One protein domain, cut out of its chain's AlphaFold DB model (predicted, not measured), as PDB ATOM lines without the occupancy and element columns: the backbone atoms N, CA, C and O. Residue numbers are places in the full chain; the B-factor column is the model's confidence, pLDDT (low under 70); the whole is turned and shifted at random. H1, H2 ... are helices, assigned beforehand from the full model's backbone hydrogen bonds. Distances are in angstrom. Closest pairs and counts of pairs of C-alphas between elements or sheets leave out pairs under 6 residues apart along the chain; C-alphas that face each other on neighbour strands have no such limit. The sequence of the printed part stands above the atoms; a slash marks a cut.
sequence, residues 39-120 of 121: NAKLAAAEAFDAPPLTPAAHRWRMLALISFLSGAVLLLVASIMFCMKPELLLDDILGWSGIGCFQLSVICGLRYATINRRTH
ATOM      1  N   ASN A  39     184.574-121.968 378.580       61.97
ATOM      2  CA  ASN A  39     183.314-122.530 378.080       61.97
ATOM      3  C   ASN A  39     182.119-121.631 378.421       61.97
ATOM      4  O   ASN A  39     181.212-121.475 377.610       61.97
ATOM      5  N   ALA A  40     182.125-120.998 379.599       62.19
ATOM      6  CA  ALA A  40     181.100-120.028 379.983       62.19
ATOM      7  C   ALA A  40     181.179-118.737 379.145       62.19
ATOM      8  O   ALA A  40     180.148-118.151 378.819       62.19
ATOM      9  N   LYS A  41     182.388-118.315 378.756       63.50
ATOM     10  CA  LYS A  41     182.629-117.163 377.874       63.50
ATOM     11  C   LYS A  41     182.226-117.453 376.423       63.50
ATOM     12  O   LYS A  41     181.579-116.609 375.813       63.50
ATOM     13  N   LEU A  42     182.514-118.651 375.909       65.31
ATOM     14  CA  LEU A  42     182.012-119.140 374.614       65.31
ATOM     15  C   LEU A  42     180.483-119.217 374.600       65.31
ATOM     16  O   LEU A  42     179.841-118.644 373.727       65.31
ATOM     17  N   ALA A  43     179.895-119.806 375.641       64.12
ATOM     18  CA  ALA A  43     178.451-119.837 375.840       64.12
ATOM     19  C   ALA A  43     177.816-118.437 375.925       64.12
ATOM     20  O   ALA A  43     176.666-118.256 375.525       64.12
ATOM     21  N   ALA A  44     178.531-117.451 376.475       64.06
ATOM     22  CA  ALA A  44     178.073-116.070 376.502       64.06
ATOM     23  C   ALA A  44     178.133-115.424 375.117       64.06
ATOM     24  O   ALA A  44     177.188-114.727 374.760       64.06
ATOM     25  N   ALA A  45     179.186-115.686 374.337       68.19
ATOM     26  CA  ALA A  45     179.294-115.229 372.953       68.19
ATOM     27  C   ALA A  45     178.148-115.785 372.091       68.19
ATOM     28  O   ALA A  45     177.442-115.010 371.456       68.19
ATOM     29  N   GLU A  46     177.874-117.089 372.183       69.25
ATOM     30  CA  GLU A  46     176.727-117.728 371.517       69.25
ATOM     31  C   GLU A  46     175.381-117.135 371.967       69.25
ATOM     32  O   GLU A  46     174.443-117.012 371.183       69.25
ATOM     33  N   ALA A  47     175.261-116.726 373.235       66.31
ATOM     34  CA  ALA A  47     174.032-116.112 373.729       66.31
ATOM     35  C   ALA A  47     173.762-114.727 373.115       66.31
ATOM     36  O   ALA A  47     172.600-114.323 373.085       66.31
ATOM     37  N   PHE A  48     174.785-114.003 372.634       70.25
ATOM     38  CA  PHE A  48     174.606-112.711 371.952       70.25
ATOM     39  C   PHE A  48     174.006-112.842 370.546       70.25
ATOM     40  O   PHE A  48     173.370-111.882 370.091       70.25
ATOM     41  N   ASP A  49     174.137-114.009 369.908       74.56
ATOM     42  CA  ASP A  49     173.492-114.305 368.622       74.56
ATOM     43  C   ASP A  49     171.973-114.485 368.769       74.56
ATOM     44  O   ASP A  49     171.211-114.203 367.843       74.56
ATOM     45  N   ALA A  50     171.501-114.878 369.957       74.31
ATOM     46  CA  ALA A  50     170.076-114.967 370.248       74.31
ATOM     47  C   ALA A  50     169.469-113.580 370.569       74.31
ATOM     48  O   ALA A  50     170.063-112.778 371.302       74.31
ATOM     49  N   PRO A  51     168.255-113.263 370.082       76.31
ATOM     50  CA  PRO A  51     167.573-112.032 370.463       76.31
ATOM     51  C   PRO A  51     167.215-112.041 371.966       76.31
ATOM     52  O   PRO A  51     166.938-113.098 372.538       76.31
ATOM     53  N   PRO A  52     167.230-110.881 372.649       80.38
ATOM     54  CA  PRO A  52     166.844-110.795 374.054       80.38
ATOM     55  C   PRO A  52     165.337-111.027 374.212       80.38
ATOM     56  O   PRO A  52     164.530-110.264 373.685       80.38
ATOM     57  N   LEU A  53     164.958-112.045 374.986       79.62
ATOM     58  CA  LEU A  53     163.548-112.408 375.199       79.62
ATOM     59  C   LEU A  53     162.859-111.588 376.298       79.62
ATOM     60  O   LEU A  53     161.636-111.561 376.393       79.62
ATOM     61  N   THR A  54     163.637-110.914 377.148       84.38
ATOM     62  CA  THR A  54     163.119-110.128 378.274       84.38
ATOM     63  C   THR A  54     163.733-108.725 378.313       84.38
ATOM     64  O   THR A  54     164.894-108.539 377.928       84.38
ATOM     65  N   PRO A  55     163.013-107.715 378.841       82.19
ATOM     66  CA  PRO A  55     163.552-106.361 378.995       82.19
ATOM     67  C   PRO A  55     164.758-106.318 379.947       82.19
ATOM     68  O   PRO A  55     165.650-105.485 379.787       82.19
ATOM     69  N   ALA A  56     164.827-107.239 380.913       79.06
ATOM     70  CA  ALA A  56     165.996-107.408 381.769       79.06
ATOM     71  C   ALA A  56     167.214-107.892 380.964       79.06
ATOM     72  O   ALA A  56     168.285-107.298 381.077       79.06
ATOM     73  N   ALA A  57     167.050-108.908 380.108       80.38
ATOM     74  CA  ALA A  57     168.116-109.395 379.234       80.38
ATOM     75  C   ALA A  57     168.622-108.298 378.279       80.38
ATOM     76  O   ALA A  57     169.830-108.151 378.096       80.38
ATOM     77  N   HIS A  58     167.723-107.458 377.755       83.69
ATOM     78  CA  HIS A  58     168.097-106.313 376.918       83.69
ATOM     79  C   HIS A  58     169.010-105.313 377.652       83.69
ATOM     80  O   HIS A  58     170.008-104.859 377.093       83.69
ATOM     81  N   ARG A  59     168.716-104.997 378.922       86.62
ATOM     82  CA  ARG A  59     169.561-104.100 379.737       86.62
ATOM     83  C   ARG A  59     170.957-104.675 379.963       86.62
ATOM     84  O   ARG A  59     171.934-103.950 379.815       86.62
ATOM     85  N   TRP A  60     171.061-105.967 380.277       84.44
ATOM     86  CA  TRP A  60     172.357-106.627 380.478       84.44
ATOM     87  C   TRP A  60     173.183-106.704 379.196       84.44
ATOM     88  O   TRP A  60     174.379-106.427 379.235       84.44
ATOM     89  N   ARG A  61     172.540-106.993 378.058       83.25
ATOM     90  CA  ARG A  61     173.171-106.941 376.733       83.25
ATOM     91  C   ARG A  61     173.705-105.540 376.427       83.25
ATOM     92  O   ARG A  61     174.852-105.402 376.014       83.25
ATOM     93  N   MET A  62     172.899-104.504 376.662       86.94
ATOM     94  CA  MET A  62     173.299-103.115 376.425       86.94
ATOM     95  C   MET A  62     174.459-102.694 377.338       86.94
ATOM     96  O   MET A  62     175.432-102.131 376.849       86.94
ATOM     97  N   LEU A  63     174.400-103.016 378.636       85.00
ATOM     98  CA  LEU A  63     175.490-102.750 379.581       85.00
ATOM     99  C   LEU A  63     176.785-103.452 379.161       85.00
ATOM    100  O   LEU A  63     177.832-102.813 379.135       85.00
ATOM    101  N   ALA A  64     176.712-104.725 378.763       84.06
ATOM    102  CA  ALA A  64     177.879-105.469 378.298       84.06
ATOM    103  C   ALA A  64     178.536-104.806 377.077       84.06
ATOM    104  O   ALA A  64     179.759-104.662 377.045       84.06
ATOM    105  N   LEU A  65     177.733-104.363 376.103       86.50
ATOM    106  CA  LEU A  65     178.219-103.703 374.888       86.50
ATOM    107  C   LEU A  65     178.774-102.302 375.162       86.50
ATOM    108  O   LEU A  65     179.832-101.962 374.638       86.50
ATOM    109  N   ILE A  66     178.106-101.504 376.001       88.19
ATOM    110  CA  ILE A  66     178.590-100.171 376.388       88.19
ATOM    111  C   ILE A  66     179.927-100.303 377.113       88.19
ATOM    112  O   ILE A  66     180.890 -99.650 376.727       88.19
ATOM    113  N   SER A  67     180.022-101.186 378.111       85.25
ATOM    114  CA  SER A  67     181.276-101.415 378.833       85.25
ATOM    115  C   SER A  67     182.380-101.948 377.920       85.25
ATOM    116  O   SER A  67     183.524-101.525 378.056       85.25
ATOM    117  N   PHE A  68     182.051-102.815 376.955       86.81
ATOM    118  CA  PHE A  68     183.016-103.278 375.957       86.81
ATOM    119  C   PHE A  68     183.550-102.118 375.115       86.81
ATOM    120  O   PHE A  68     184.761-101.934 375.008       86.81
ATOM    121  N   LEU A  69     182.654-101.304 374.554       90.31
ATOM    122  CA  LEU A  69     183.036-100.185 373.701       90.31
ATOM    123  C   LEU A  69     183.839 -99.136 374.479       90.31
ATOM    124  O   LEU A  69     184.865 -98.670 373.993       90.31
ATOM    125  N   SER A  70     183.422 -98.812 375.704       89.19
ATOM    126  CA  SER A  70     184.174 -97.922 376.592       89.19
ATOM    127  C   SER A  70     185.569 -98.471 376.891       89.19
ATOM    128  O   SER A  70     186.539 -97.726 376.786       89.19
ATOM    129  N   GLY A  71     185.693 -99.767 377.195       85.69
ATOM    130  CA  GLY A  71     186.988-100.408 377.427       85.69
ATOM    131  C   GLY A  71     187.905-100.346 376.206       85.69
ATOM    132  O   GLY A  71     189.065 -99.956 376.326       85.69
ATOM    133  N   ALA A  72     187.365-100.639 375.021       89.31
ATOM    134  CA  ALA A  72     188.103-100.569 373.762       89.31
ATOM    135  C   ALA A  72     188.597 -99.146 373.455       89.31
ATOM    136  O   ALA A  72     189.756 -98.967 373.081       89.31
ATOM    137  N   VAL A  73     187.749 -98.131 373.657       89.88
ATOM    138  CA  VAL A  73     188.131 -96.723 373.467       89.88
ATOM    139  C   VAL A  73     189.227 -96.318 374.453       89.88
ATOM    140  O   VAL A  73     190.207 -95.708 374.039       89.88
ATOM    141  N   LEU A  74     189.107 -96.684 375.731       87.19
ATOM    142  CA  LEU A  74     190.114 -96.356 376.746       87.19
ATOM    143  C   LEU A  74     191.479 -96.972 376.423       87.19
ATOM    144  O   LEU A  74     192.483 -96.269 376.490       87.19
ATOM    145  N   LEU A  75     191.521 -98.242 376.006       87.31
ATOM    146  CA  LEU A  75     192.769 -98.901 375.607       87.31
ATOM    147  C   LEU A  75     193.364 -98.327 374.321       87.31
ATOM    148  O   LEU A  75     194.587 -98.236 374.197       87.31
ATOM    149  N   LEU A  76     192.520 -97.933 373.366       88.69
ATOM    150  CA  LEU A  76     192.977 -97.275 372.147       88.69
ATOM    151  C   LEU A  76     193.610 -95.917 372.472       88.69
ATOM    152  O   LEU A  76     194.696 -95.616 371.983       88.69
ATOM    153  N   VAL A  77     192.965 -95.119 373.329       88.62
ATOM    154  CA  VAL A  77     193.501 -93.825 373.775       88.62
ATOM    155  C   VAL A  77     194.793 -94.019 374.567       88.62
ATOM    156  O   VAL A  77     195.759 -93.318 374.285       88.62
ATOM    157  N   ALA A  78     194.839 -94.991 375.482       86.56
ATOM    158  CA  ALA A  78     196.048 -95.367 376.215       86.56
ATOM    159  C   ALA A  78     197.199 -95.682 375.242       86.56
ATOM    160  O   ALA A  78     198.230 -95.015 375.254       86.56
ATOM    161  N   SER A  79     196.955 -96.558 374.260       85.12
ATOM    162  CA  SER A  79     197.950 -96.924 373.240       85.12
ATOM    163  C   SER A  79     198.433 -95.728 372.408       85.12
ATOM    164  O   SER A  79     199.626 -95.605 372.133       85.12
ATOM    165  N   ILE A  80     197.534 -94.819 372.012       88.12
ATOM    166  CA  ILE A  80     197.908 -93.594 371.284       88.12
ATOM    167  C   ILE A  80     198.759 -92.679 372.176       88.12
ATOM    168  O   ILE A  80     199.762 -92.125 371.717       88.12
ATOM    169  N   MET A  81     198.381 -92.527 373.446       86.38
ATOM    170  CA  MET A  81     199.119 -91.716 374.413       86.38
ATOM    171  C   MET A  81     200.503 -92.293 374.701       86.38
ATOM    172  O   MET A  81     201.465 -91.527 374.700       86.38
ATOM    173  N   PHE A  82     200.622 -93.613 374.848       84.88
ATOM    174  CA  PHE A  82     201.898 -94.306 375.001       84.88
ATOM    175  C   PHE A  82     202.836 -94.030 373.820       84.88
ATOM    176  O   PHE A  82     203.992 -93.656 374.016       84.88
ATOM    177  N   CYS A  83     202.324 -94.125 372.587       86.19
ATOM    178  CA  CYS A  83     203.095 -93.840 371.373       86.19
ATOM    179  C   CYS A  83     203.545 -92.375 371.274       86.19
ATOM    180  O   CYS A  83     204.627 -92.095 370.763       86.19
ATOM    181  N   MET A  84     202.717 -91.432 371.730       89.56
ATOM    182  CA  MET A  84     203.032 -90.002 371.675       89.56
ATOM    183  C   MET A  84     203.981 -89.573 372.801       89.56
ATOM    184  O   MET A  84     204.871 -88.752 372.576       89.56
ATOM    185  N   LYS A  85     203.757 -90.066 374.025       85.75
ATOM    186  CA  LYS A  85     204.455 -89.653 375.246       85.75
ATOM    187  C   LYS A  85     204.440 -90.786 376.293       85.75
ATOM    188  O   LYS A  85     203.566 -90.797 377.161       85.75
ATOM    189  N   PRO A  86     205.439 -91.682 376.280       74.94
ATOM    190  CA  PRO A  86     205.449 -92.881 377.123       74.94
ATOM    191  C   PRO A  86     205.660 -92.611 378.624       74.94
ATOM    192  O   PRO A  86     205.508 -93.516 379.435       74.94
ATOM    193  N   GLU A  87     206.007 -91.383 379.024       78.44
ATOM    194  CA  GLU A  87     206.246 -91.028 380.436       78.44
ATOM    195  C   GLU A  87     204.981 -90.561 381.181       78.44
ATOM    196  O   GLU A  87     205.023 -90.256 382.374       78.44
ATOM    197  N   LEU A  88     203.839 -90.471 380.493       75.31
ATOM    198  CA  LEU A  88     202.587 -90.028 381.101       75.31
ATOM    199  C   LEU A  88     201.913 -91.173 381.863       75.31
ATOM    200  O   LEU A  88     201.338 -92.070 381.261       75.31
ATOM    201  N   LEU A  89     201.843 -91.043 383.191       81.25
ATOM    202  CA  LEU A  89     201.055 -91.918 384.080       81.25
ATOM    203  C   LEU A  89     199.575 -92.056 383.667       81.25
ATOM    204  O   LEU A  89     198.893 -92.988 384.085       81.25
ATOM    205  N   LEU A  90     199.065 -91.118 382.864       78.06
ATOM    206  CA  LEU A  90     197.701 -91.153 382.344       78.06
ATOM    207  C   LEU A  90     197.453 -92.356 381.420       78.06
ATOM    208  O   LEU A  90     196.341 -92.872 381.422       78.06
ATOM    209  N   ASP A  91     198.463 -92.797 380.664       78.69
ATOM    210  CA  ASP A  91     198.376 -93.998 379.824       78.69
ATOM    211  C   ASP A  91     198.117 -95.241 380.685       78.69
ATOM    212  O   ASP A  91     197.113 -95.921 380.485       78.69
ATOM    213  N   ASP A  92     198.922 -95.453 381.733       80.62
ATOM    214  CA  ASP A  92     198.731 -96.570 382.663       80.62
ATOM    215  C   ASP A  92     197.315 -96.549 383.275       80.62
ATOM    216  O   ASP A  92     196.625 -97.569 383.293       80.62
ATOM    217  N   ILE A  93     196.827 -95.386 383.732       85.62
ATOM    218  CA  ILE A  93     195.480 -95.258 384.324       85.62
ATOM    219  C   ILE A  93     194.380 -95.602 383.307       85.62
ATOM    220  O   ILE A  93     193.422 -96.304 383.651       85.62
ATOM    221  N   LEU A  94     194.497 -95.121 382.067       83.56
ATOM    222  CA  LEU A  94     193.546 -95.428 380.996       83.56
ATOM    223  C   LEU A  94     193.610 -96.908 380.601       83.56
ATOM    224  O   LEU A  94     192.562 -97.528 380.413       83.56
ATOM    225  N   GLY A  95     194.812 -97.487 380.575       81.88
ATOM    226  CA  GLY A  95     195.066 -98.910 380.380       81.88
ATOM    227  C   GLY A  95     194.320 -99.771 381.399       81.88
ATOM    228  O   GLY A  95     193.506-100.626 381.039       81.88
ATOM    229  N   TRP A  96     194.524 -99.485 382.686       84.94
ATOM    230  CA  TRP A  96     193.858-100.182 383.792       84.94
ATOM    231  C   TRP A  96     192.342-100.000 383.778       84.94
ATOM    232  O   TRP A  96     191.598-100.965 383.977       84.94
ATOM    233  N   SER A  97     191.875 -98.784 383.494       86.06
ATOM    234  CA  SER A  97     190.443 -98.491 383.392       86.06
ATOM    235  C   SER A  97     189.794 -99.265 382.240       86.06
ATOM    236  O   SER A  97     188.719 -99.840 382.413       86.06
ATOM    237  N   GLY A  98     190.469 -99.354 381.090       82.38
ATOM    238  CA  GLY A  98     190.008-100.118 379.932       82.38
ATOM    239  C   GLY A  98     189.895-101.618 380.214       82.38
ATOM    240  O   GLY A  98     188.873-102.232 379.892       82.38
ATOM    241  N   ILE A  99     190.882-102.194 380.909       85.12
ATOM    242  CA  ILE A  99     190.828-103.590 381.377       85.12
ATOM    243  C   ILE A  99     189.643-103.794 382.334       85.12
ATOM    244  O   ILE A  99     188.898-104.768 382.191       85.12
ATOM    245  N   GLY A 100     189.427-102.872 383.277       80.81
ATOM    246  CA  GLY A 100     188.284-102.917 384.194       80.81
ATOM    247  C   GLY A 100     186.938-102.917 383.461       80.81
ATOM    248  O   GLY A 100     186.060-103.725 383.770       80.81
ATOM    249  N   CYS A 101     186.794-102.077 382.435       84.69
ATOM    250  CA  CYS A 101     185.607-102.038 381.582       84.69
ATOM    251  C   CYS A 101     185.367-103.362 380.835       84.69
ATOM    252  O   CYS A 101     184.222-103.816 380.755       84.69
ATOM    253  N   PHE A 102     186.418-104.023 380.341       81.38
ATOM    254  CA  PHE A 102     186.282-105.343 379.718       81.38
ATOM    255  C   PHE A 102     185.866-106.433 380.701       81.38
ATOM    256  O   PHE A 102     184.997-107.242 380.374       81.38
ATOM    257  N   GLN A 103     186.402-106.427 381.920       83.19
ATOM    258  CA  GLN A 103     185.953-107.355 382.961       83.19
ATOM    259  C   GLN A 103     184.466-107.151 383.283       83.19
ATOM    260  O   GLN A 103     183.702-108.117 383.359       83.19
ATOM    261  N   LEU A 104     184.024-105.893 383.384       80.06
ATOM    262  CA  LEU A 104     182.613-105.568 383.590       80.06
ATOM    263  C   LEU A 104     181.738-106.083 382.437       80.06
ATOM    264  O   LEU A 104     180.685-106.672 382.674       80.06
ATOM    265  N   SER A 105     182.207-105.916 381.196       83.69
ATOM    266  CA  SER A 105     181.528-106.421 380.000       83.69
ATOM    267  C   SER A 105     181.332-107.938 380.045       83.69
ATOM    268  O   SER A 105     180.219-108.418 379.818       83.69
ATOM    269  N   VAL A 106     182.370-108.693 380.424       81.50
ATOM    270  CA  VAL A 106     182.300-110.156 380.568       81.50
ATOM    271  C   VAL A 106     181.285-110.556 381.641       81.50
ATOM    272  O   VAL A 106     180.440-111.420 381.394       81.50
ATOM    273  N   ILE A 107     181.301-109.906 382.810       83.00
ATOM    274  CA  ILE A 107     180.345-110.181 383.895       83.00
ATOM    275  C   ILE A 107     178.906-109.908 383.433       83.00
ATOM    276  O   ILE A 107     178.013-110.734 383.652       83.00
ATOM    277  N   CYS A 108     178.673-108.778 382.763       84.25
ATOM    278  CA  CYS A 108     177.367-108.432 382.205       84.25
ATOM    279  C   CYS A 108     176.925-109.423 381.114       84.25
ATOM    280  O   CYS A 108     175.759-109.821 381.103       84.25
ATOM    281  N   GLY A 109     177.838-109.870 380.248       80.00
ATOM    282  CA  GLY A 109     177.577-110.872 379.211       80.00
ATOM    283  C   GLY A 109     177.199-112.239 379.784       80.00
ATOM    284  O   GLY A 109     176.226-112.849 379.344       80.00
ATOM    285  N   LEU A 110     177.882-112.689 380.840       80.88
ATOM    286  CA  LEU A 110     177.537-113.924 381.557       80.88
ATOM    287  C   LEU A 110     176.169-113.818 382.253       80.88
ATOM    288  O   LEU A 110     175.360-114.752 382.220       80.88
ATOM    289  N   ARG A 111     175.867-112.663 382.863       82.19
ATOM    290  CA  ARG A 111     174.542-112.389 383.448       82.19
ATOM    291  C   ARG A 111     173.444-112.371 382.386       82.19
ATOM    292  O   ARG A 111     172.375-112.929 382.616       82.19
ATOM    293  N   TYR A 112     173.717-111.807 381.216       81.69
ATOM    294  CA  TYR A 112     172.809-111.871 380.077       81.69
ATOM    295  C   TYR A 112     172.567-113.320 379.628       81.69
ATOM    296  O   TYR A 112     171.414-113.743 379.563       81.69
ATOM    297  N   ALA A 113     173.627-114.103 379.413       81.44
ATOM    298  CA  ALA A 113     173.530-115.492 378.965       81.44
ATOM    299  C   ALA A 113     172.741-116.375 379.944       81.44
ATOM    300  O   ALA A 113     171.902-117.175 379.531       81.44
ATOM    301  N   THR A 114     172.959-116.201 381.251       81.50
ATOM    302  CA  THR A 114     172.216-116.939 382.287       81.50
ATOM    303  C   THR A 114     170.732-116.574 382.325       81.50
ATOM    304  O   THR A 114     169.900-117.465 382.488       81.50
ATOM    305  N   ILE A 115     170.378-115.298 382.147       81.31
ATOM    306  CA  ILE A 115     168.974-114.858 382.099       81.31
ATOM    307  C   ILE A 115     168.301-115.335 380.809       81.31
ATOM    308  O   ILE A 115     167.190-115.851 380.875       81.31
ATOM    309  N   ASN A 116     168.968-115.208 379.660       78.81
ATOM    310  CA  ASN A 116     168.391-115.576 378.366       78.81
ATOM    311  C   ASN A 116     168.208-117.102 378.242       78.81
ATOM    312  O   ASN A 116     167.187-117.557 377.737       78.81
ATOM    313  N   ARG A 117     169.141-117.909 378.778       73.19
ATOM    314  CA  ARG A 117     169.021-119.382 378.800       73.19
ATOM    315  C   ARG A 117     167.875-119.890 379.674       73.19
ATOM    316  O   ARG A 117     167.238-120.866 379.301       73.19
ATOM    317  N   ARG A 118     167.574-119.232 380.801       64.06
ATOM    318  CA  ARG A 118     166.452-119.614 381.685       64.06
ATOM    319  C   ARG A 118     165.078-119.474 381.035       64.06
ATOM    320  O   ARG A 118     164.125-120.033 381.550       64.06
ATOM    321  N   THR A 119     164.963-118.705 379.956       57.72
ATOM    322  CA  THR A 119     163.706-118.543 379.210       57.72
ATOM    323  C   THR A 119     163.550-119.592 378.097       57.72
ATOM    324  O   THR A 119     162.469-119.722 377.540       57.72
ATOM    325  N   HIS A 120     164.613-120.342 377.776       52.53
ATOM    326  CA  HIS A 120     164.613-121.420 376.777       52.53
ATOM    327  C   HIS A 120     164.454-122.831 377.375       52.53
ATOM    328  O   HIS A 120     164.379-123.792 376.610       52.53
TER     329      HIS A 120
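AT A GLANCE: This is residues 39 to 120 of the 121 residues of an uncharacterized protein of Symmachiella dynata (UniProt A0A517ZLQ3). The model is a long helical hairpin of two helices, H2 and H3, side by side, with the short helix H1 packed crosswise on H3 near the end of the hairpin away from its turn. H2 and H3 make the long axis, and residues 85 to 88 make the turn between them. The printed part has 82 residues with three named helices, in the order H1, H2, H3, and no named strand; the class is all helix. The whole is loose, with a radius of gyration of the C-alphas of 15.5 A, and its outline is a rod of 52 by 25 by 16 A.

IN THESE COORDINATES: The printed part begins with H1, residues 39 to 49, which starts at C-alpha 39 at (183.314, -122.530, 378.080) and measures 15.9 A from first to last C-alpha. A tight link of 5 residues follows. H2, residues 55 to 84, is the longest helix by residues, with 30; it runs 43.4 A from C-alpha 55 at (163.552, -106.361, 378.995) to C-alpha 84 at (203.032, -90.002, 371.675). After a tight link of 4 residues, H3, residues 89 to 117, runs 42.5 A and ends at C-alpha 117 at (169.021, -119.382, 378.800).

HOW THE PARTS SIT: H2 and H3 form a helical hairpin. They touch, with 59 pairs of C-alphas within 8 A, and their centres are 7.6 A apart. Their closest C-alphas are those of Gly 71 and Gly 98, 3.9 A apart. Their lines stand at a shallow tilt of 21 degrees, and they run opposite ways. H1 touches H3, which meets it with residues 106 to 117 alone. The closest C-alphas of these two helices, those of Ala 44 and Ala 113, are 5.2 A apart, and their lines are about perpendicular at 77 degrees. H1 and H2 are close but not clearly touching: their closest C-alphas, those of Phe 48 and Arg 61, are 7.6 A apart. The lines of H1 and H2 are only just about perpendicular, at 73 degrees. In H2 and H3 every O i to N i+4 pair is within hydrogen-bond range; in H1 6 of 7 are.

THE WHOLE: The two C-alphas farthest apart, those of Glu 87 and His 120, are 51.7 A apart, while the first and last printed C-alphas, those of Asn 39 and His 120, are 18.8 A apart. The printed part has no cut, and both links are tight. The mean pLDDT of the printed part is 80.1. Confidence is low, under 70, in residues 39 to 47 and 118 to 120; the mean pLDDT of H1 is 66.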